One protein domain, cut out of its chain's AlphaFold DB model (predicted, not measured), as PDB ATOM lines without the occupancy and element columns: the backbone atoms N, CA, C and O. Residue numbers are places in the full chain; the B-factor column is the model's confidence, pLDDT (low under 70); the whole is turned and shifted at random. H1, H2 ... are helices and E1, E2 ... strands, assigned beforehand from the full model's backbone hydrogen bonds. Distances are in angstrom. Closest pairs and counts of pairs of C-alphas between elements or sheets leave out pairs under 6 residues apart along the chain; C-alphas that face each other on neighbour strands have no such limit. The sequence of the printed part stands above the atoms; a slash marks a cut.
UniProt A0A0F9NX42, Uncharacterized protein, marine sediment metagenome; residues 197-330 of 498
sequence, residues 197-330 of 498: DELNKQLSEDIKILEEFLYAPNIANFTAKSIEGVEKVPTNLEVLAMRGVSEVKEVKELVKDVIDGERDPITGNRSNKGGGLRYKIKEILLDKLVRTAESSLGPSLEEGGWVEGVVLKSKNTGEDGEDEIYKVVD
ATOM      1  N   ASP A 197     169.856 172.927 166.238       87.50
ATOM      2  CA  ASP A 197     170.802 174.016 165.982       87.50
ATOM      3  C   ASP A 197     171.427 173.881 164.589       87.50
ATOM      4  O   ASP A 197     171.472 174.853 163.824       87.50
ATOM      5  N   GLU A 198     171.838 172.671 164.209       89.38
ATOM      6  CA  GLU A 198     172.334 172.400 162.855       89.38
ATOM      7  C   GLU A 198     171.224 172.546 161.802       89.38
ATOM      8  O   GLU A 198     171.464 173.100 160.723       89.38
ATOM      9  N   LEU A 199     169.991 172.126 162.111       89.81
ATOM     10  CA  LEU A 199     168.844 172.341 161.224       89.81
ATOM     11  C   LEU A 199     168.570 173.839 161.010       89.81
ATOM     12  O   LEU A 199     168.439 174.292 159.871       89.81
ATOM     13  N   ASN A 200     168.555 174.630 162.082       87.75
ATOM     14  CA  ASN A 200     168.370 176.080 162.016       87.75
ATOM     15  C   ASN A 200     169.463 176.759 161.191       87.75
ATOM     16  O   ASN A 200     169.176 177.674 160.418       87.75
ATOM     17  N   LYS A 201     170.712 176.302 161.306       89.31
ATOM     18  CA  LYS A 201     171.824 176.817 160.503       89.31
ATOM     19  C   LYS A 201     171.592 176.601 159.008       89.31
ATOM     20  O   LYS A 201     171.806 177.532 158.234       89.31
ATOM     21  N   GLN A 202     171.115 175.424 158.607       88.38
ATOM     22  CA  GLN A 202     170.819 175.113 157.202       88.38
ATOM     23  C   GLN A 202     169.606 175.880 156.673       88.38
ATOM     24  O   GLN A 202     169.609 176.312 155.526       88.38
ATOM     25  N   LEU A 203     168.598 176.104 157.517       89.75
ATOM     26  CA  LEU A 203     167.410 176.878 157.157       89.75
ATOM     27  C   LEU A 203     167.650 178.395 157.148       89.75
ATOM     28  O   LEU A 203     166.872 179.129 156.543       89.75
ATOM     29  N   SER A 204     168.694 178.886 157.825       87.56
ATOM     30  CA  SER A 204     168.871 180.313 158.127       87.56
ATOM     31  C   SER A 204     168.911 181.219 156.895       87.56
ATOM     32  O   SER A 204     168.295 182.285 156.906       87.56
ATOM     33  N   GLU A 205     169.595 180.800 155.827       85.62
ATOM     34  CA  GLU A 205     169.695 181.577 154.588       85.62
ATOM     35  C   GLU A 205     168.341 181.654 153.874       85.62
ATOM     36  O   GLU A 205     167.886 182.748 153.542       85.62
ATOM     37  N   ASP A 206     167.647 180.523 153.724       83.69
ATOM     38  CA  ASP A 206     166.335 180.473 153.074       83.69
ATOM     39  C   ASP A 206     165.256 181.214 153.882       83.69
ATOM     40  O   ASP A 206     164.426 181.918 153.300       83.69
ATOM     41  N   ILE A 207     165.280 181.110 155.217       85.75
ATOM     42  CA  ILE A 207     164.402 181.887 156.107       85.75
ATOM     43  C   ILE A 207     164.683 183.377 155.927       85.75
ATOM     44  O   ILE A 207     163.747 184.150 155.747       85.75
ATOM     45  N   LYS A 208     165.955 183.787 155.930       85.06
ATOM     46  CA  LYS A 208     166.334 185.191 155.761       85.06
ATOM     47  C   LYS A 208     165.873 185.741 154.411       85.06
ATOM     48  O   LYS A 208     165.282 186.814 154.380       85.06
ATOM     49  N   ILE A 209     166.080 185.000 153.319       80.31
ATOM     50  CA  ILE A 209     165.605 185.382 151.978       80.31
ATOM     51  C   ILE A 209     164.077 185.518 151.968       80.31
ATOM     52  O   ILE A 209     163.540 186.466 151.393       80.31
ATOM     53  N   LEU A 210     163.366 184.587 152.610       81.44
ATOM     54  CA  LEU A 210     161.911 184.638 152.717       81.44
ATOM     55  C   LEU A 210     161.444 185.864 153.511       81.44
ATOM     56  O   LEU A 210     160.511 186.537 153.087       81.44
ATOM     57  N   GLU A 211     162.094 186.194 154.622       84.06
ATOM     58  CA  GLU A 211     161.775 187.393 155.399       84.06
ATOM     59  C   GLU A 211     162.075 188.679 154.632       84.06
ATOM     60  O   GLU A 211     161.217 189.558 154.560       84.06
ATOM     61  N   GLU A 212     163.250 188.780 154.007       81.56
ATOM     62  CA  GLU A 212     163.612 189.919 153.157       81.56
ATOM     63  C   GLU A 212     162.577 190.126 152.048       81.56
ATOM     64  O   GLU A 212     162.157 191.255 151.804       81.56
ATOM     65  N   PHE A 213     162.099 189.041 151.431       79.38
ATOM     66  CA  PHE A 213     161.018 189.103 150.457       79.38
ATOM     67  C   PHE A 213     159.700 189.588 151.078       79.38
ATOM     68  O   PHE A 213     159.052 190.464 150.511       79.38
ATOM     69  N   LEU A 214     159.278 189.037 152.217       78.44
ATOM     70  CA  LEU A 214     157.979 189.358 152.825       78.44
ATOM     71  C   LEU A 214     157.897 190.805 153.318       78.44
ATOM     72  O   LEU A 214     156.844 191.431 153.200       78.44
ATOM     73  N   TYR A 215     159.002 191.341 153.834       84.12
ATOM     74  CA  TYR A 215     159.077 192.710 154.346       84.12
ATOM     75  C   TYR A 215     159.535 193.735 153.299       84.12
ATOM     76  O   TYR A 215     159.516 194.935 153.581       84.12
ATOM     77  N   ALA A 216     159.904 193.302 152.088       78.12
ATOM     78  CA  ALA A 216     160.184 194.214 150.988       78.12
ATOM     79  C   ALA A 216     158.914 194.989 150.576       78.12
ATOM     80  O   ALA A 216     157.818 194.413 150.531       78.12
ATOM     81  N   PRO A 217     159.032 196.287 150.235       76.69
ATOM     82  CA  PRO A 217     157.927 197.036 149.652       76.69
ATOM     83  C   PRO A 217     157.525 196.443 148.293       76.69
ATOM     84  O   PRO A 217     158.386 196.153 147.456       76.69
ATOM     85  N   ASN A 218     156.224 196.313 148.033       69.00
ATOM     86  CA  ASN A 218     155.703 195.719 146.798       69.00
ATOM     87  C   ASN A 218     155.698 196.717 145.620       69.00
ATOM     88  O   ASN A 218     154.663 197.140 145.109       69.00
ATOM     89  N   ILE A 219     156.880 197.171 145.201       57.91
ATOM     90  CA  ILE A 219     157.017 198.303 144.264       57.91
ATOM     91  C   ILE A 219     156.638 197.915 142.823       57.91
ATOM     92  O   ILE A 219     156.092 198.732 142.076       57.91
ATOM     93  N   ALA A 220     156.911 196.668 142.425       54.47
ATOM     94  CA  ALA A 220     156.762 196.201 141.042       54.47
ATOM     95  C   ALA A 220     155.304 196.197 140.551       54.47
ATOM     96  O   ALA A 220     155.052 196.336 139.358       54.47
ATOM     97  N   ASN A 221     154.348 196.078 141.471       52.88
ATOM     98  CA  ASN A 221     152.941 195.917 141.133       52.88
ATOM     99  C   ASN A 221     152.104 197.191 141.301       52.88
ATOM    100  O   ASN A 221     151.152 197.422 140.555       52.88
ATOM    101  N   PHE A 222     152.477 198.057 142.242       51.88
ATOM    102  CA  PHE A 222     151.766 199.313 142.491       51.88
ATOM    103  C   PHE A 222     152.174 200.453 141.541       51.88
ATOM    104  O   PHE A 222     151.518 201.491 141.491       51.88
ATOM    105  N   THR A 223     153.219 200.263 140.732       49.81
ATOM    106  CA  THR A 223     153.661 201.238 139.721       49.81
ATOM    107  C   THR A 223     152.813 201.228 138.439       49.81
ATOM    108  O   THR A 223     152.859 202.196 137.683       49.81
ATOM    109  N   ALA A 224     151.988 200.198 138.201       46.44
ATOM    110  CA  ALA A 224     151.187 200.065 136.974       46.44
ATOM    111  C   ALA A 224     149.768 200.678 137.046       46.44
ATOM    112  O   ALA A 224     149.172 200.952 136.004       46.44
ATOM    113  N   LYS A 225     149.218 200.932 138.244       48.31
ATOM    114  CA  LYS A 225     147.917 201.598 138.439       48.31
ATOM    115  C   LYS A 225     147.973 202.555 139.636       48.31
ATOM    116  O   LYS A 225     147.759 202.150 140.768       48.31
ATOM    117  N   SER A 226     148.264 203.823 139.333       50.59
ATOM    118  CA  SER A 226     147.905 205.023 140.109       50.59
ATOM    119  C   SER A 226     148.041 204.937 141.638       50.59
ATOM    120  O   SER A 226     147.063 204.680 142.337       50.59
ATOM    121  N   ILE A 227     149.217 205.289 142.165       48.34
ATOM    122  CA  ILE A 227     149.330 205.790 143.540       48.34
ATOM    123  C   ILE A 227     149.187 207.319 143.505       48.34
ATOM    124  O   ILE A 227     150.167 208.055 143.558       48.34
ATOM    125  N   GLU A 228     147.955 207.810 143.398       44.56
ATOM    126  CA  GLU A 228     147.596 209.113 143.966       44.56
ATOM    127  C   GLU A 228     146.793 208.811 145.237       44.56
ATOM    128  O   GLU A 228     145.689 208.280 145.163       44.56
ATOM    129  N   GLY A 229     147.380 209.077 146.410       52.72
ATOM    130  CA  GLY A 229     146.698 208.955 147.708       52.72
ATOM    131  C   GLY A 229     147.062 207.756 148.595       52.72
ATOM    132  O   GLY A 229     146.499 207.643 149.679       52.72
ATOM    133  N   VAL A 230     148.003 206.884 148.206       54.34
ATOM    134  CA  VAL A 230     148.522 205.833 149.110       54.34
ATOM    135  C   VAL A 230     149.754 206.370 149.846       54.34
ATOM    136  O   VAL A 230     150.818 206.512 149.248       54.34
ATOM    137  N   GLU A 231     149.620 206.684 151.141       55.56
ATOM    138  CA  GLU A 231     150.706 207.246 151.973       55.56
ATOM    139  C   GLU A 231     151.877 206.271 152.214       55.56
ATOM    140  O   GLU A 231     152.991 206.708 152.500       55.56
ATOM    141  N   LYS A 232     151.657 204.954 152.079       67.94
ATOM    142  CA  LYS A 232     152.679 203.914 152.276       67.94
ATOM    143  C   LYS A 232     152.444 202.733 151.332       67.94
ATOM    144  O   LYS A 232     151.372 202.137 151.349       67.94
ATOM    145  N   VAL A 233     153.454 202.370 150.539       67.81
ATOM    146  CA  VAL A 233     153.425 201.147 149.717       67.81
ATOM    147  C   VAL A 233     153.372 199.932 150.652       67.81
ATOM    148  O   VAL A 233     154.251 199.829 151.516       67.81
ATOM    149  N   PRO A 234     152.379 199.035 150.518       72.56
ATOM    150  CA  PRO A 234     152.293 197.867 151.379       72.56
ATOM    151  C   PRO A 234     153.449 196.892 151.117       72.56
ATOM    152  O   PRO A 234     154.003 196.831 150.012       72.56
ATOM    153  N   THR A 235     153.824 196.128 152.138       79.19
ATOM    154  CA  THR A 235     154.785 195.023 152.000       79.19
ATOM    155  C   THR A 235     154.138 193.817 151.318       79.19
ATOM    156  O   THR A 235     152.910 193.702 151.263       79.19
ATOM    157  N   ASN A 236     154.950 192.882 150.822       72.75
ATOM    158  CA  ASN A 236     154.433 191.624 150.266       72.75
ATOM    159  C   ASN A 236     153.616 190.837 151.313       72.75
ATOM    160  O   ASN A 236     152.588 190.249 150.986       72.75
ATOM    161  N   LEU A 237     154.006 190.889 152.592       78.31
ATOM    162  CA  LEU A 237     153.248 190.292 153.695       78.31
ATOM    163  C   LEU A 237     151.848 190.903 153.850       78.31
ATOM    164  O   LEU A 237     150.855 190.177 153.908       78.31
ATOM    165  N   GLU A 238     151.762 192.235 153.884       75.69
ATOM    166  CA  GLU A 238     150.494 192.961 154.022       75.69
ATOM    167  C   GLU A 238     149.553 192.635 152.848       75.69
ATOM    168  O   GLU A 238     148.366 192.380 153.055       75.69
ATOM    169  N   VAL A 239     150.087 192.547 151.625       70.75
ATOM    170  CA  VAL A 239     149.324 192.154 150.428       70.75
ATOM    171  C   VAL A 239     148.816 190.708 150.520       70.75
ATOM    172  O   VAL A 239     147.656 190.441 150.194       70.75
ATOM    173  N   LEU A 240     149.635 189.771 151.009       69.81
ATOM    174  CA  LEU A 240     149.227 188.375 151.212       69.81
ATOM    175  C   LEU A 240     148.141 188.232 152.292       69.81
ATOM    176  O   LEU A 240     147.226 187.420 152.124       69.81
ATOM    177  N   ALA A 241     148.198 189.029 153.361       70.06
ATOM    178  CA  ALA A 241     147.208 189.025 154.441       70.06
ATOM    179  C   ALA A 241     145.843 189.599 154.004       70.06
ATOM    180  O   ALA A 241     144.790 189.129 154.444       70.06
ATOM    181  N   MET A 242     145.827 190.553 153.064       66.94
ATOM    182  CA  MET A 242     144.594 191.140 152.505       66.94
ATOM    183  C   MET A 242     143.729 190.142 151.715       66.94
ATOM    184  O   MET A 242     142.565 190.420 151.423       66.94
ATOM    185  N   ARG A 243     144.245 188.943 151.418       58.09
ATOM    186  CA  ARG A 243     143.554 187.866 150.686       58.09
ATOM    187  C   ARG A 243     142.232 187.414 151.331       58.09
ATOM    188  O   ARG A 243     141.415 186.792 150.649       58.09
ATOM    189  N   GLY A 244     142.008 187.734 152.611       50.25
ATOM    190  CA  GLY A 244     140.786 187.417 153.359       50.25
ATOM    191  C   GLY A 244     139.881 188.605 153.719       50.25
ATOM    192  O   GLY A 244     138.784 188.373 154.225       50.25
ATOM    193  N   VAL A 245     140.288 189.857 153.468       45.94
ATOM    194  CA  VAL A 245     139.656 191.048 154.073       45.94
ATOM    195  C   VAL A 245     138.897 191.891 153.026       45.94
ATOM    196  O   VAL A 245     139.481 192.620 152.236       45.94
ATOM    197  N   SER A 246     137.563 191.749 153.052       46.91
ATOM    198  CA  SER A 246     136.474 192.694 152.686       46.91
ATOM    199  C   SER A 246     136.292 193.316 151.268       46.91
ATOM    200  O   SER A 246     137.103 194.053 150.722       46.91
ATOM    201  N   GLU A 247     135.075 193.069 150.757       43.53
ATOM    202  CA  GLU A 247     134.071 193.978 150.147       43.53
ATOM    203  C   GLU A 247     134.292 194.742 148.825       43.53
ATOM    204  O   GLU A 247     133.295 194.967 148.137       43.53
ATOM    205  N   VAL A 248     135.507 195.052 148.362       44.47
ATOM    206  CA  VAL A 248     135.668 195.867 147.130       44.47
ATOM    207  C   VAL A 248     136.210 195.042 145.958       44.47
ATOM    208  O   VAL A 248     137.339 194.553 145.969       44.47
ATOM    209  N   LYS A 249     135.386 194.872 144.915       50.47
ATOM    210  CA  LYS A 249     135.672 194.035 143.732       50.47
ATOM    211  C   LYS A 249     136.927 194.485 142.961       50.47
ATOM    212  O   LYS A 249     137.656 193.645 142.448       50.47
ATOM    213  N   GLU A 250     137.202 195.785 142.949       50.06
ATOM    214  CA  GLU A 250     138.341 196.404 142.253       50.06
ATOM    215  C   GLU A 250     139.677 196.155 142.970       50.06
ATOM    216  O   GLU A 250     140.677 195.855 142.318       50.06
ATOM    217  N   VAL A 251     139.686 196.171 144.311       45.94
ATOM    218  CA  VAL A 251     140.862 195.801 145.121       45.94
ATOM    219  C   VAL A 251     141.155 194.309 144.971       45.94
ATOM    220  O   VAL A 251     142.314 193.927 144.861       45.94
ATOM    221  N   LYS A 252     140.123 193.457 144.871       49.00
ATOM    222  CA  LYS A 252     140.302 192.020 144.600       49.00
ATOM    223  C   LYS A 252     140.972 191.737 143.260       49.00
ATOM    224  O   LYS A 252     141.801 190.837 143.204       49.00
ATOM    225  N   GLU A 253     140.609 192.449 142.195       53.72
ATOM    226  CA  GLU A 253     141.233 192.259 140.877       53.72
ATOM    227  C   GLU A 253     142.679 192.768 140.863       53.72
ATOM    228  O   GLU A 253     143.557 192.051 140.391       53.72
ATOM    229  N   LEU A 254     142.950 193.924 141.483       50.38
ATOM    230  CA  LEU A 254     144.313 194.438 141.659       50.38
ATOM    231  C   LEU A 254     145.185 193.474 142.472       50.38
ATOM    232  O   LEU A 254     146.245 193.074 142.015       50.38
ATOM    233  N   VAL A 255     144.723 193.044 143.645       48.50
ATOM    234  CA  VAL A 255     145.465 192.150 144.549       48.50
ATOM    235  C   VAL A 255     145.662 190.757 143.936       48.50
ATOM    236  O   VAL A 255     146.679 190.118 144.179       48.50
ATOM    237  N   LYS A 256     144.734 190.275 143.102       53.22
ATOM    238  CA  LYS A 256     144.843 188.961 142.454       53.22
ATOM    239  C   LYS A 256     145.985 188.892 141.435       53.22
ATOM    240  O   LYS A 256     146.735 187.921 141.475       53.22
ATOM    241  N   ASP A 257     146.139 189.902 140.581       50.69
ATOM    242  CA  ASP A 257     147.205 189.932 139.564       50.69
ATOM    243  C   ASP A 257     148.602 190.022 140.211       50.69
ATOM    244  O   ASP A 257     149.557 189.394 139.753       50.69
ATOM    245  N   VAL A 258     148.694 190.727 141.342       50.41
ATOM    246  CA  VAL A 258     149.894 190.834 142.188       50.41
ATOM    247  C   VAL A 258     150.245 189.508 142.858       50.41
ATOM    248  O   VAL A 258     151.370 189.022 142.743       50.41
ATOM    249  N   ILE A 259     149.261 188.878 143.502       52.12
ATOM    250  CA  ILE A 259     149.428 187.597 144.199       52.12
ATOM    251  C   ILE A 259     149.769 186.464 143.223       52.12
ATOM    252  O   ILE A 259     150.562 185.581 143.557       52.12
ATOM    253  N   ASP A 260     149.180 186.451 142.024       53.69
ATOM    254  CA  ASP A 260     149.470 185.422 141.022       53.69
ATOM    255  C   ASP A 260     150.892 185.566 140.432       53.69
ATOM    256  O   ASP A 260     151.482 184.549 140.064       53.69
ATOM    257  N   GLY A 261     151.484 186.770 140.442       50.72
ATOM    258  CA  GLY A 261     152.908 187.002 140.144       50.72
ATOM    259  C   GLY A 261     153.862 186.651 141.300       50.72
ATOM    260  O   GLY A 261     154.926 186.075 141.076       50.72
ATOM    261  N   GLU A 262     153.477 186.922 142.550       51.03
ATOM    262  CA  GLU A 262     154.262 186.602 143.764       51.03
ATOM    263  C   GLU A 262     154.279 185.117 144.141       51.03
ATOM    264  O   GLU A 262     155.139 184.653 144.900       51.03
ATOM    265  N   ARG A 263     153.348 184.336 143.589       52.41
ATOM    266  CA  ARG A 263     153.352 182.876 143.703       52.41
ATOM    267  C   ARG A 263     154.640 182.239 143.189       52.41
ATOM    268  O   ARG A 263     154.979 181.159 143.674       52.41
ATOM    269  N   ASP A 264     155.353 182.868 142.258       55.41
ATOM    270  CA  ASP A 264     156.534 182.266 141.633       55.41
ATOM    271  C   ASP A 264     157.729 182.123 142.607       55.41
ATOM    272  O   ASP A 264     158.207 181.003 142.782       55.41
ATOM    273  N   PRO A 265     158.161 183.158 143.364       56.03
ATOM    274  CA  PRO A 265     159.260 183.008 144.327       56.03
ATOM    275  C   PRO A 265     158.900 182.234 145.611       56.03
ATOM    276  O   PRO A 265     159.751 181.509 146.128       56.03
ATOM    277  N   ILE A 266     157.671 182.335 146.142       56.66
ATOM    278  CA  ILE A 266     157.291 181.651 147.403       56.66
ATOM    279  C   ILE A 266     156.831 180.206 147.165       56.66
ATOM    280  O   ILE A 266     157.207 179.309 147.923       56.66
ATOM    281  N   THR A 267     156.016 179.963 146.131       53.03
ATOM    282  CA  THR A 267     155.374 178.655 145.888       53.03
ATOM    283  C   THR A 267     155.807 177.957 144.596       53.03
ATOM    284  O   THR A 267     155.594 176.751 144.486       53.03
ATOM    285  N   GLY A 268     156.466 178.654 143.664       48.28
ATOM    286  CA  GLY A 268     156.806 178.153 142.329       48.28
ATOM    287  C   GLY A 268     155.589 178.074 141.398       48.28
ATOM    288  O   GLY A 268     154.489 177.687 141.800       48.28
ATOM    289  N   ASN A 269     155.769 178.423 140.124       42.69
ATOM    290  CA  ASN A 269     154.762 178.176 139.093       42.69
ATOM    291  C   ASN A 269     154.520 176.668 138.885       42.69
ATOM    292  O   ASN A 269     155.466 175.888 138.798       42.69
ATOM    293  N   ARG A 270     153.258 176.245 138.690       40.62
ATOM    294  CA  ARG A 270     152.889 174.830 138.417       40.62
ATOM    295  C   ARG A 270     153.611 174.210 137.206       40.62
ATOM    296  O   ARG A 270     153.621 172.989 137.078       40.62
ATOM    297  N   SER A 271     154.158 175.026 136.308       38.56
ATOM    298  CA  SER A 271     154.815 174.606 135.066       38.56
ATOM    299  C   SER A 271     156.346 174.583 135.123       38.56
ATOM    300  O   SER A 271     156.953 173.970 134.247       38.56
ATOM    301  N   ASN A 272     156.979 175.196 136.130       37.59
ATOM    302  CA  ASN A 272     158.436 175.214 136.270       37.59
ATOM    303  C   ASN A 272     158.841 174.377 137.484       37.59
ATOM    304  O   ASN A 272     158.488 174.683 138.617       37.59
ATOM    305  N   LYS A 273     159.622 173.322 137.246       39.41
ATOM    306  CA  LYS A 273     160.163 172.379 138.243       39.41
ATOM    307  C   LYS A 273     161.178 173.002 139.236       39.41
ATOM    308  O   LYS A 273     162.066 172.307 139.711       39.41
ATOM    309  N   GLY A 274     161.083 174.297 139.533       44.06
ATOM    310  CA  GLY A 274     161.957 175.029 140.456       44.06
ATOM    311  C   GLY A 274     161.148 175.637 141.596       44.06
ATOM    312  O   GLY A 274     160.989 176.850 141.639       44.06
ATOM    313  N   GLY A 275     160.590 174.779 142.458       54.09
ATOM    314  CA  GLY A 275     159.683 175.143 143.550       54.09
ATOM    315  C   GLY A 275     160.174 176.324 144.391       54.09
ATOM    316  O   GLY A 275     161.362 176.436 144.693       54.09
ATOM    317  N   GLY A 276     159.248 177.216 144.751       68.62
ATOM    318  CA  GLY A 276     159.551 178.425 145.519       68.62
ATOM    319  C   GLY A 276     160.136 178.147 146.912       68.62
ATOM    320  O   GLY A 276     160.303 177.001 147.325       68.62
ATOM    321  N   LEU A 277     160.439 179.203 147.667       75.31
ATOM    322  CA  LEU A 277     161.139 179.132 148.961       75.31
ATOM    323  C   LEU A 277     160.517 178.139 149.959       75.31
ATOM    324  O   LEU A 277     161.251 177.422 150.635       75.31
ATOM    325  N   ARG A 278     159.180 178.007 150.005       80.31
ATOM    326  CA  ARG A 278     158.520 176.994 150.856       80.31
ATOM    327  C   ARG A 278     158.911 175.566 150.484       80.31
ATOM    328  O   ARG A 278     159.079 174.734 151.366       80.31
ATOM    329  N   TYR A 279     159.042 175.283 149.190       82.44
ATOM    330  CA  TYR A 279     159.444 173.967 148.703       82.44
ATOM    331  C   TYR A 279     160.911 173.681 149.036       82.44
ATOM    332  O   TYR A 279     161.211 172.594 149.512       82.44
ATOM    333  N   LYS A 280     161.809 174.661 148.863       83.50
ATOM    334  CA  LYS A 280     163.224 174.517 149.251       83.50
ATOM    335  C   LYS A 280     163.383 174.206 150.738       83.50
ATOM    336  O   LYS A 280     164.009 173.212 151.089       83.50
ATOM    337  N   ILE A 281     162.725 174.995 151.590       88.31
ATOM    338  CA  ILE A 281     162.700 174.772 153.041       88.31
ATOM    339  C   ILE A 281     162.133 173.387 153.364       88.31
ATOM    340  O   ILE A 281     162.694 172.661 154.181       88.31
ATOM    341  N   LYS A 282     161.042 172.988 152.700       89.62
ATOM    342  CA  LYS A 282     160.462 171.656 152.877       89.62
ATOM    343  C   LYS A 282     161.454 170.550 152.521       89.62
ATOM    344  O   LYS A 282     161.535 169.592 153.274       89.62
ATOM    345  N   GLU A 283     162.195 170.653 151.419       90.25
ATOM    346  CA  GLU A 283     163.189 169.635 151.049       90.25
ATOM    347  C   GLU A 283     164.289 169.501 152.111       90.25
ATOM    348  O   GLU A 283     164.613 168.376 152.483       90.25
ATOM    349  N   ILE A 284     164.762 170.610 152.696       92.31
ATOM    350  CA  ILE A 284     165.705 170.574 153.831       92.31
ATOM    351  C   ILE A 284     165.084 169.840 155.029       92.31
ATOM    352  O   ILE A 284     165.714 168.960 155.617       92.31
ATOM    353  N   LEU A 285     163.831 170.156 155.377       94.00
ATOM    354  CA  LEU A 285     163.116 169.464 156.455       94.00
ATOM    355  C   LEU A 285     162.935 167.970 156.150       94.00
ATOM    356  O   LEU A 285     163.081 167.150 157.048       94.00
ATOM    357  N   LEU A 286     162.636 167.593 154.905       94.31
ATOM    358  CA  LEU A 286     162.503 166.190 154.511       94.31
ATOM    359  C   LEU A 286     163.831 165.446 154.640       94.31
ATOM    360  O   LEU A 286     163.849 164.352 155.198       94.31
ATOM    361  N   ASP A 287     164.929 166.037 154.177       92.75
ATOM    362  CA  ASP A 287     166.261 165.434 154.262       92.75
ATOM    363  C   ASP A 287     166.726 165.238 155.706       92.75
ATOM    364  O   ASP A 287     167.416 164.263 155.989       92.75
ATOM    365  N   LYS A 288     166.353 166.141 156.621       92.25
ATOM    366  CA  LYS A 288     166.820 166.108 158.015       92.25
ATOM    367  C   LYS A 288     165.891 165.420 158.998       92.25
ATOM    368  O   LYS A 288     166.374 164.878 159.985       92.25
ATOM    369  N   LEU A 289     164.585 165.467 158.755       94.12
ATOM    370  CA  LEU A 289     163.585 164.954 159.692       94.12
ATOM    371  C   LEU A 289     162.942 163.649 159.230       94.12
ATOM    372  O   LEU A 289     162.440 162.913 160.066       94.12
ATOM    373  N   VAL A 290     162.900 163.375 157.921       94.56
ATOM    374  CA  VAL A 290     162.087 162.275 157.368       94.56
ATOM    375  C   VAL A 290     162.952 161.208 156.705       94.56
ATOM    376  O   VAL A 290     162.876 160.039 157.059       94.56
ATOM    377  N   ARG A 291     163.793 161.583 155.738       92.81
ATOM    378  CA  ARG A 291     164.544 160.633 154.896       92.81
ATOM    379  C   ARG A 291     165.660 159.909 155.652       92.81
ATOM    380  O   ARG A 291     166.071 158.838 155.222       92.81
ATOM    381  N   THR A 292     166.123 160.479 156.762       90.62
ATOM    382  CA  THR A 292     167.128 159.891 157.659       90.62
ATOM    383  C   THR A 292     166.529 159.307 158.936       90.62
ATOM    384  O   THR A 292     167.280 158.827 159.778       90.62
ATOM    385  N   ALA A 293     165.210 159.395 159.126       92.38
ATOM    386  CA  ALA A 293     164.563 158.908 160.335       92.38
ATOM    387  C   ALA A 293     164.364 157.390 160.273       92.38
ATOM    388  O   ALA A 293     163.876 156.847 159.279       92.38
ATOM    389  N   GLU A 294     164.732 156.722 161.362       92.31
ATOM    390  CA  GLU A 294     164.614 155.280 161.536       92.31
ATOM    391  C   GLU A 294     163.505 154.969 162.543       92.31
ATOM    392  O   GLU A 294     163.553 155.422 163.692       92.31
ATOM    393  N   SER A 295     162.501 154.212 162.095       92.75
ATOM    394  CA  SER A 295     161.386 153.805 162.945       92.75
ATOM    395  C   SER A 295     161.779 152.627 163.830       92.75
ATOM    396  O   SER A 295     162.231 151.593 163.346       92.75
ATOM    397  N   SER A 296     161.514 152.747 165.124       91.56
ATOM    398  CA  SER A 296     161.563 151.655 166.102       91.56
ATOM    399  C   SER A 296     160.424 150.641 165.928       91.56
ATOM    400  O   SER A 296     160.465 149.558 166.508       91.56
ATOM    401  N   LEU A 297     159.415 150.975 165.117       91.06
ATOM    402  CA  LEU A 297     158.229 150.155 164.864       91.06
ATOM    403  C   LEU A 297     158.413 149.218 163.656       91.06
ATOM    404  O   LEU A 297     157.524 148.421 163.346       91.06
ATOM    405  N   GLY A 298     159.535 149.326 162.939       90.88
ATOM    406  CA  GLY A 298     159.777 148.657 161.665       90.88
ATOM    407  C   GLY A 298     161.236 148.239 161.464       90.88
ATOM    408  O   GLY A 298     162.015 148.224 162.420       90.88
ATOM    409  N   PRO A 299     161.597 147.812 160.242       91.69
ATOM    410  CA  PRO A 299     162.972 147.469 159.902       91.69
ATOM    411  C   PRO A 299     163.882 148.701 159.926       91.69
ATOM    412  O   PRO A 299     163.418 149.835 159.787       91.69
ATOM    413  N   SER A 300     165.188 148.465 160.049       92.69
ATOM    414  CA  SER A 300     166.193 149.529 159.950       92.69
ATOM    415  C   SER A 300     166.253 150.135 158.544       92.69
ATOM    416  O   SER A 300     165.796 149.526 157.572       92.69
ATOM    417  N   LEU A 301     166.866 151.317 158.390       91.19
ATOM    418  CA  LEU A 301     167.063 151.938 157.067       91.19
ATOM    419  C   LEU A 301     167.836 151.019 156.098       91.19
ATOM    420  O   LEU A 301     167.521 150.970 154.908       91.19
ATOM    421  N   GLU A 302     168.821 150.271 156.604       89.69
ATOM    422  CA  GLU A 302     169.629 149.322 155.820       89.69
ATOM    423  C   GLU A 302     168.809 148.116 155.334       89.69
ATOM    424  O   GLU A 302     169.058 147.580 154.254       89.69
ATOM    425  N   GLU A 303     167.789 147.725 156.097       89.44
ATOM    426  CA  GLU A 303     166.854 146.644 155.773       89.44
ATOM    427  C   GLU A 303     165.649 147.123 154.939       89.44
ATOM    428  O   GLU A 303     164.727 146.351 154.665       89.44
ATOM    429  N   GLY A 304     165.651 148.386 154.498       88.25
ATOM    430  CA  GLY A 304     164.588 148.979 153.681       88.25
ATOM    431  C   GLY A 304     163.476 149.668 154.479       88.25
ATOM    432  O   GLY A 304     162.425 149.986 153.916       88.25
ATOM    433  N   GLY A 305     163.693 149.909 155.772       91.19
ATOM    434  CA  GLY A 305     162.839 150.737 156.612       91.19
ATOM    435  C   GLY A 305     162.858 152.206 156.219       91.19
ATOM    436  O   GLY A 305     163.796 152.702 155.595       91.19
ATOM    437  N   TRP A 306     161.769 152.898 156.543       93.88
ATOM    438  CA  TRP A 306     161.603 154.338 156.368       93.88
ATOM    439  C   TRP A 306     160.330 154.812 157.068       93.88
ATOM    440  O   TRP A 306     159.501 153.994 157.444       93.88
ATOM    441  N   VAL A 307     160.144 156.126 157.194       94.19
ATOM    442  CA  VAL A 307     158.913 156.726 157.736       94.19
ATOM    443  C   VAL A 307     158.186 157.556 156.681       94.19
ATOM    444  O   VAL A 307     158.816 158.166 155.814       94.19
ATOM    445  N   GLU A 308     156.854 157.624 156.754       92.31
ATOM    446  CA  GLU A 308     156.052 158.494 155.874       92.31
ATOM    447  C   GLU A 308     156.424 159.973 156.081       92.31
ATOM    448  O   GLU A 308     156.509 160.767 155.134       92.31
ATOM    449  N   GLY A 309     156.614 160.348 157.342       95.12
ATOM    450  CA  GLY A 309     156.841 161.716 157.758       95.12
ATOM    451  C   GLY A 309     156.948 161.848 159.267       95.12
ATOM    452  O   GLY A 309     156.959 160.861 159.999       95.12
ATOM    453  N   VAL A 310     156.969 163.095 159.720       95.81
ATOM    454  CA  VAL A 310     156.977 163.455 161.138       95.81
ATOM    455  C   VAL A 310     155.830 164.396 161.474       95.81
ATOM    456  O   VAL A 310     155.351 165.155 160.620       95.81
ATOM    457  N   VAL A 311     155.399 164.354 162.727       94.31
ATOM    458  CA  VAL A 311     154.483 165.309 163.343       94.31
ATOM    459  C   VAL A 311     155.290 166.230 164.251       94.31
ATOM    460  O   VAL A 311     156.099 165.777 165.051       94.31
ATOM    461  N   LEU A 312     155.071 167.533 164.106       93.50
ATOM    462  CA  LEU A 312     155.608 168.579 164.964       93.50
ATOM    463  C   LEU A 312     154.485 169.000 165.909       93.50
ATOM    464  O   LEU A 312     153.495 169.568 165.442       93.50
ATOM    465  N   LYS A 313     154.621 168.727 167.204       90.56
ATOM    466  CA  LYS A 313     153.667 169.138 168.242       90.56
ATOM    467  C   LYS A 313     154.337 170.152 169.160       90.56
ATOM    468  O   LYS A 313     155.379 169.855 169.729       90.56
ATOM    469  N   SER A 314     153.780 171.351 169.292       88.94
ATOM    470  CA  SER A 314     154.319 172.339 170.232       88.94
ATOM    471  C   SER A 314     154.252 171.803 171.663       88.94
ATOM    472  O   SER A 314     153.241 171.230 172.069       88.94
ATOM    473  N   LYS A 315     155.319 172.015 172.440       83.56
ATOM    474  CA  LYS A 315     155.356 171.710 173.884       83.56
ATOM    475  C   LYS A 315     154.514 172.690 174.703       83.56
ATOM    476  O   LYS A 315     154.179 172.409 175.847       83.56
ATOM    477  N   ASN A 316     154.193 173.839 174.115       78.81
ATOM    478  CA  ASN A 316     153.345 174.862 174.707       78.81
ATOM    479  C   ASN A 316     151.986 174.862 174.000       78.81
ATOM    480  O   ASN A 316     151.930 174.809 172.769       78.81
ATOM    481  N   THR A 317     150.897 174.986 174.753       66.38
ATOM    482  CA  THR A 317     149.583 175.318 174.182       66.38
ATOM    483  C   THR A 317     149.665 176.652 173.443       66.38
ATOM    484  O   THR A 317     150.259 177.602 173.960       66.38
ATOM    485  N   GLY A 318     149.088 176.720 172.239       60.69
ATOM    486  CA  GLY A 318     149.074 177.942 171.436       60.69
ATOM    487  C   GLY A 318     148.316 179.081 172.127       60.69
ATOM    488  O   GLY A 318     147.534 178.852 173.050       60.69
ATOM    489  N   GLU A 319     148.517 180.316 171.657       55.16
ATOM    490  CA  GLU A 319     147.877 181.522 172.223       55.16
ATOM    491  C   GLU A 319     146.336 181.438 172.245       55.16
ATOM    492  O   GLU A 319     145.695 182.013 173.124       55.16
ATOM    493  N   ASP A 320     145.752 180.661 171.327       58.19
ATOM    494  CA  ASP A 320     144.306 180.442 171.197       58.19
ATOM    495  C   ASP A 320     143.774 179.283 172.071       58.19
ATOM    496  O   ASP A 320     142.600 178.919 171.979       58.19
ATOM    497  N   GLY A 321     144.625 178.664 172.900       58.91
ATOM    498  CA  GLY A 321     144.288 177.475 173.693       58.91
ATOM    499  C   GLY A 321     144.201 176.176 172.880       58.91
ATOM    500  O   GLY A 321     143.768 175.154 173.405       58.91
ATOM    501  N   GLU A 322     144.604 176.200 171.607       64.12
ATOM    502  CA  GLU A 322     144.668 175.019 170.745       64.12
ATOM    503  C   GLU A 322     146.097 174.466 170.652       64.12
ATOM    504  O   GLU A 322     147.070 175.223 170.597       64.12
ATOM    505  N   ASP A 323     146.226 173.140 170.551       70.56
ATOM    506  CA  ASP A 323     147.503 172.499 170.239       70.56
ATOM    507  C   ASP A 323     148.007 172.935 168.854       70.56
ATOM    508  O   ASP A 323     147.326 172.759 167.831       70.56
ATOM    509  N   GLU A 324     149.235 173.449 168.801       85.56
ATOM    510  CA  GLU A 324     149.923 173.712 167.541       85.56
ATOM    511  C   GLU A 324     150.561 172.427 167.012       85.56
ATOM    512  O   GLU A 324     151.610 171.988 167.490       85.56
ATOM    513  N   ILE A 325     149.911 171.816 166.016       88.12
ATOM    514  CA  ILE A 325     150.341 170.547 165.421       88.12
ATOM    515  C   ILE A 325     150.449 170.671 163.901       88.12
ATOM    516  O   ILE A 325     149.478 170.997 163.210       88.12
ATOM    517  N   TYR A 326     151.620 170.326 163.369       92.25
ATOM    518  CA  TYR A 326     151.916 170.312 161.936       92.25
ATOM    519  C   TYR A 326     152.541 168.982 161.524       92.25
ATOM    520  O   TYR A 326     153.035 168.233 162.357       92.25
ATOM    521  N   LYS A 327     152.543 168.670 160.225       93.62
ATOM    522  CA  LYS A 327     153.249 167.494 159.698       93.62
ATOM    523  C   LYS A 327     154.155 167.820 158.523       93.62
ATOM    524  O   LYS A 327     153.808 168.630 157.656       93.62
ATOM    525  N   VAL A 328     155.273 167.109 158.460       95.06
ATOM    526  CA  VAL A 328     156.223 167.122 157.344       95.06
ATOM    527  C   VAL A 328     156.220 165.728 156.727       95.06
ATOM    528  O   VAL A 328     156.520 164.757 157.405       95.06
ATOM    529  N   VAL A 329     155.820 165.614 155.458       93.31
ATOM    530  CA  VAL A 329     155.621 164.323 154.772       93.31
ATOM    531  C   VAL A 329     156.229 164.391 153.377       93.31
ATOM    532  O   VAL A 329     155.947 165.344 152.632       93.31
ATOM    533  N   ASP A 330     156.999 163.370 152.992       91.81
ATOM    534  CA  ASP A 330     157.475 163.215 151.613       91.81
ATOM    535  C   ASP A 330     156.349 162.647 150.743       91.81
ATOM    536  O   ASP A 330     156.302 161.460 150.414       91.81
TER     537      ASP A 330
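AT A GLANCE: This is residues 197 to 330 of the 498 residues of an uncharacterized protein of marine sediment metagenome (UniProt A0A0F9NX42). A long, loose body has H1 and H5 side by side, running opposite ways, H4 joining the start of H5, and H3 packed on H4 toward one end. The hairpin of E1 and E2 packs on H5, with its tip, residues 317 to 322, sticking out, while loops 223 to 235 and 291 to 308 make the ends of the long axis. The printed part has 134 residues with five named helices followed by two named strands in an antiparallel sheet, mostly helix. It is loose, with a radius of gyration of the C-alphas of 19.8 A, and spans 65 by 39 by 28 A.

IN THESE COORDINATES: H1, residues 197 to 215, begins at C-alpha (170.802, 174.016, 165.982), is 24.9 A long and has a kink of 47 degrees near residue 204. H2 is residues 219 to 222, and H3 residues 236 to 244, 14.6 A. H4, residues 249 to 267, is 25.1 A long, with a kink of 41 degrees near residue 261. H5 is residues 277 to 290, 18.9 A. E1 is residues 309 to 314, 16.6 A, and E2 residues 325 to 329, ending at C-alpha (155.621, 164.323, 154.772).

HOW THE PARTS SIT: H1 and H5 touch at a shallow tilt of 14 degrees, closest at the C-alphas of Leu 203 and Ile 281, 6.6 A. H1 and H3 touch only at their ends, with C-alphas 214 and 237 closest at 4.9 A. H2 is close to but not clearly touching H4, C-alphas 221 and 258 being closest at 6.0 A. H3 and H4 touch at a steep tilt of 54 degrees, with C-alphas 239 and 255 closest at 7.0 A. H4 touches H5 with residues 265 to 267 alone, C-alphas 266 and 277 being closest at 4.9 A. The closest C-alphas of H5 and E2 are 286 and 328, 7.0 A. In the hairpin E1 and E2, N 312 and O 326 are 2.8 A apart, within hydrogen-bond range. Every O i to N i+4 pair is within range in H5, against 13 of 15 in H1, 3 of 5 in H3 and 12 of 15 in H4; H2 is too short for one.

THE WHOLE: The C-alphas of Glu 228 and Glu 303, the two farthest apart, are 66.4 A apart. The printed part has no cut. The links H2 to H3 and H5 to E1 are long. pLDDT is under 70 in 58 residues, among them 218 to 233 and 242 to 276.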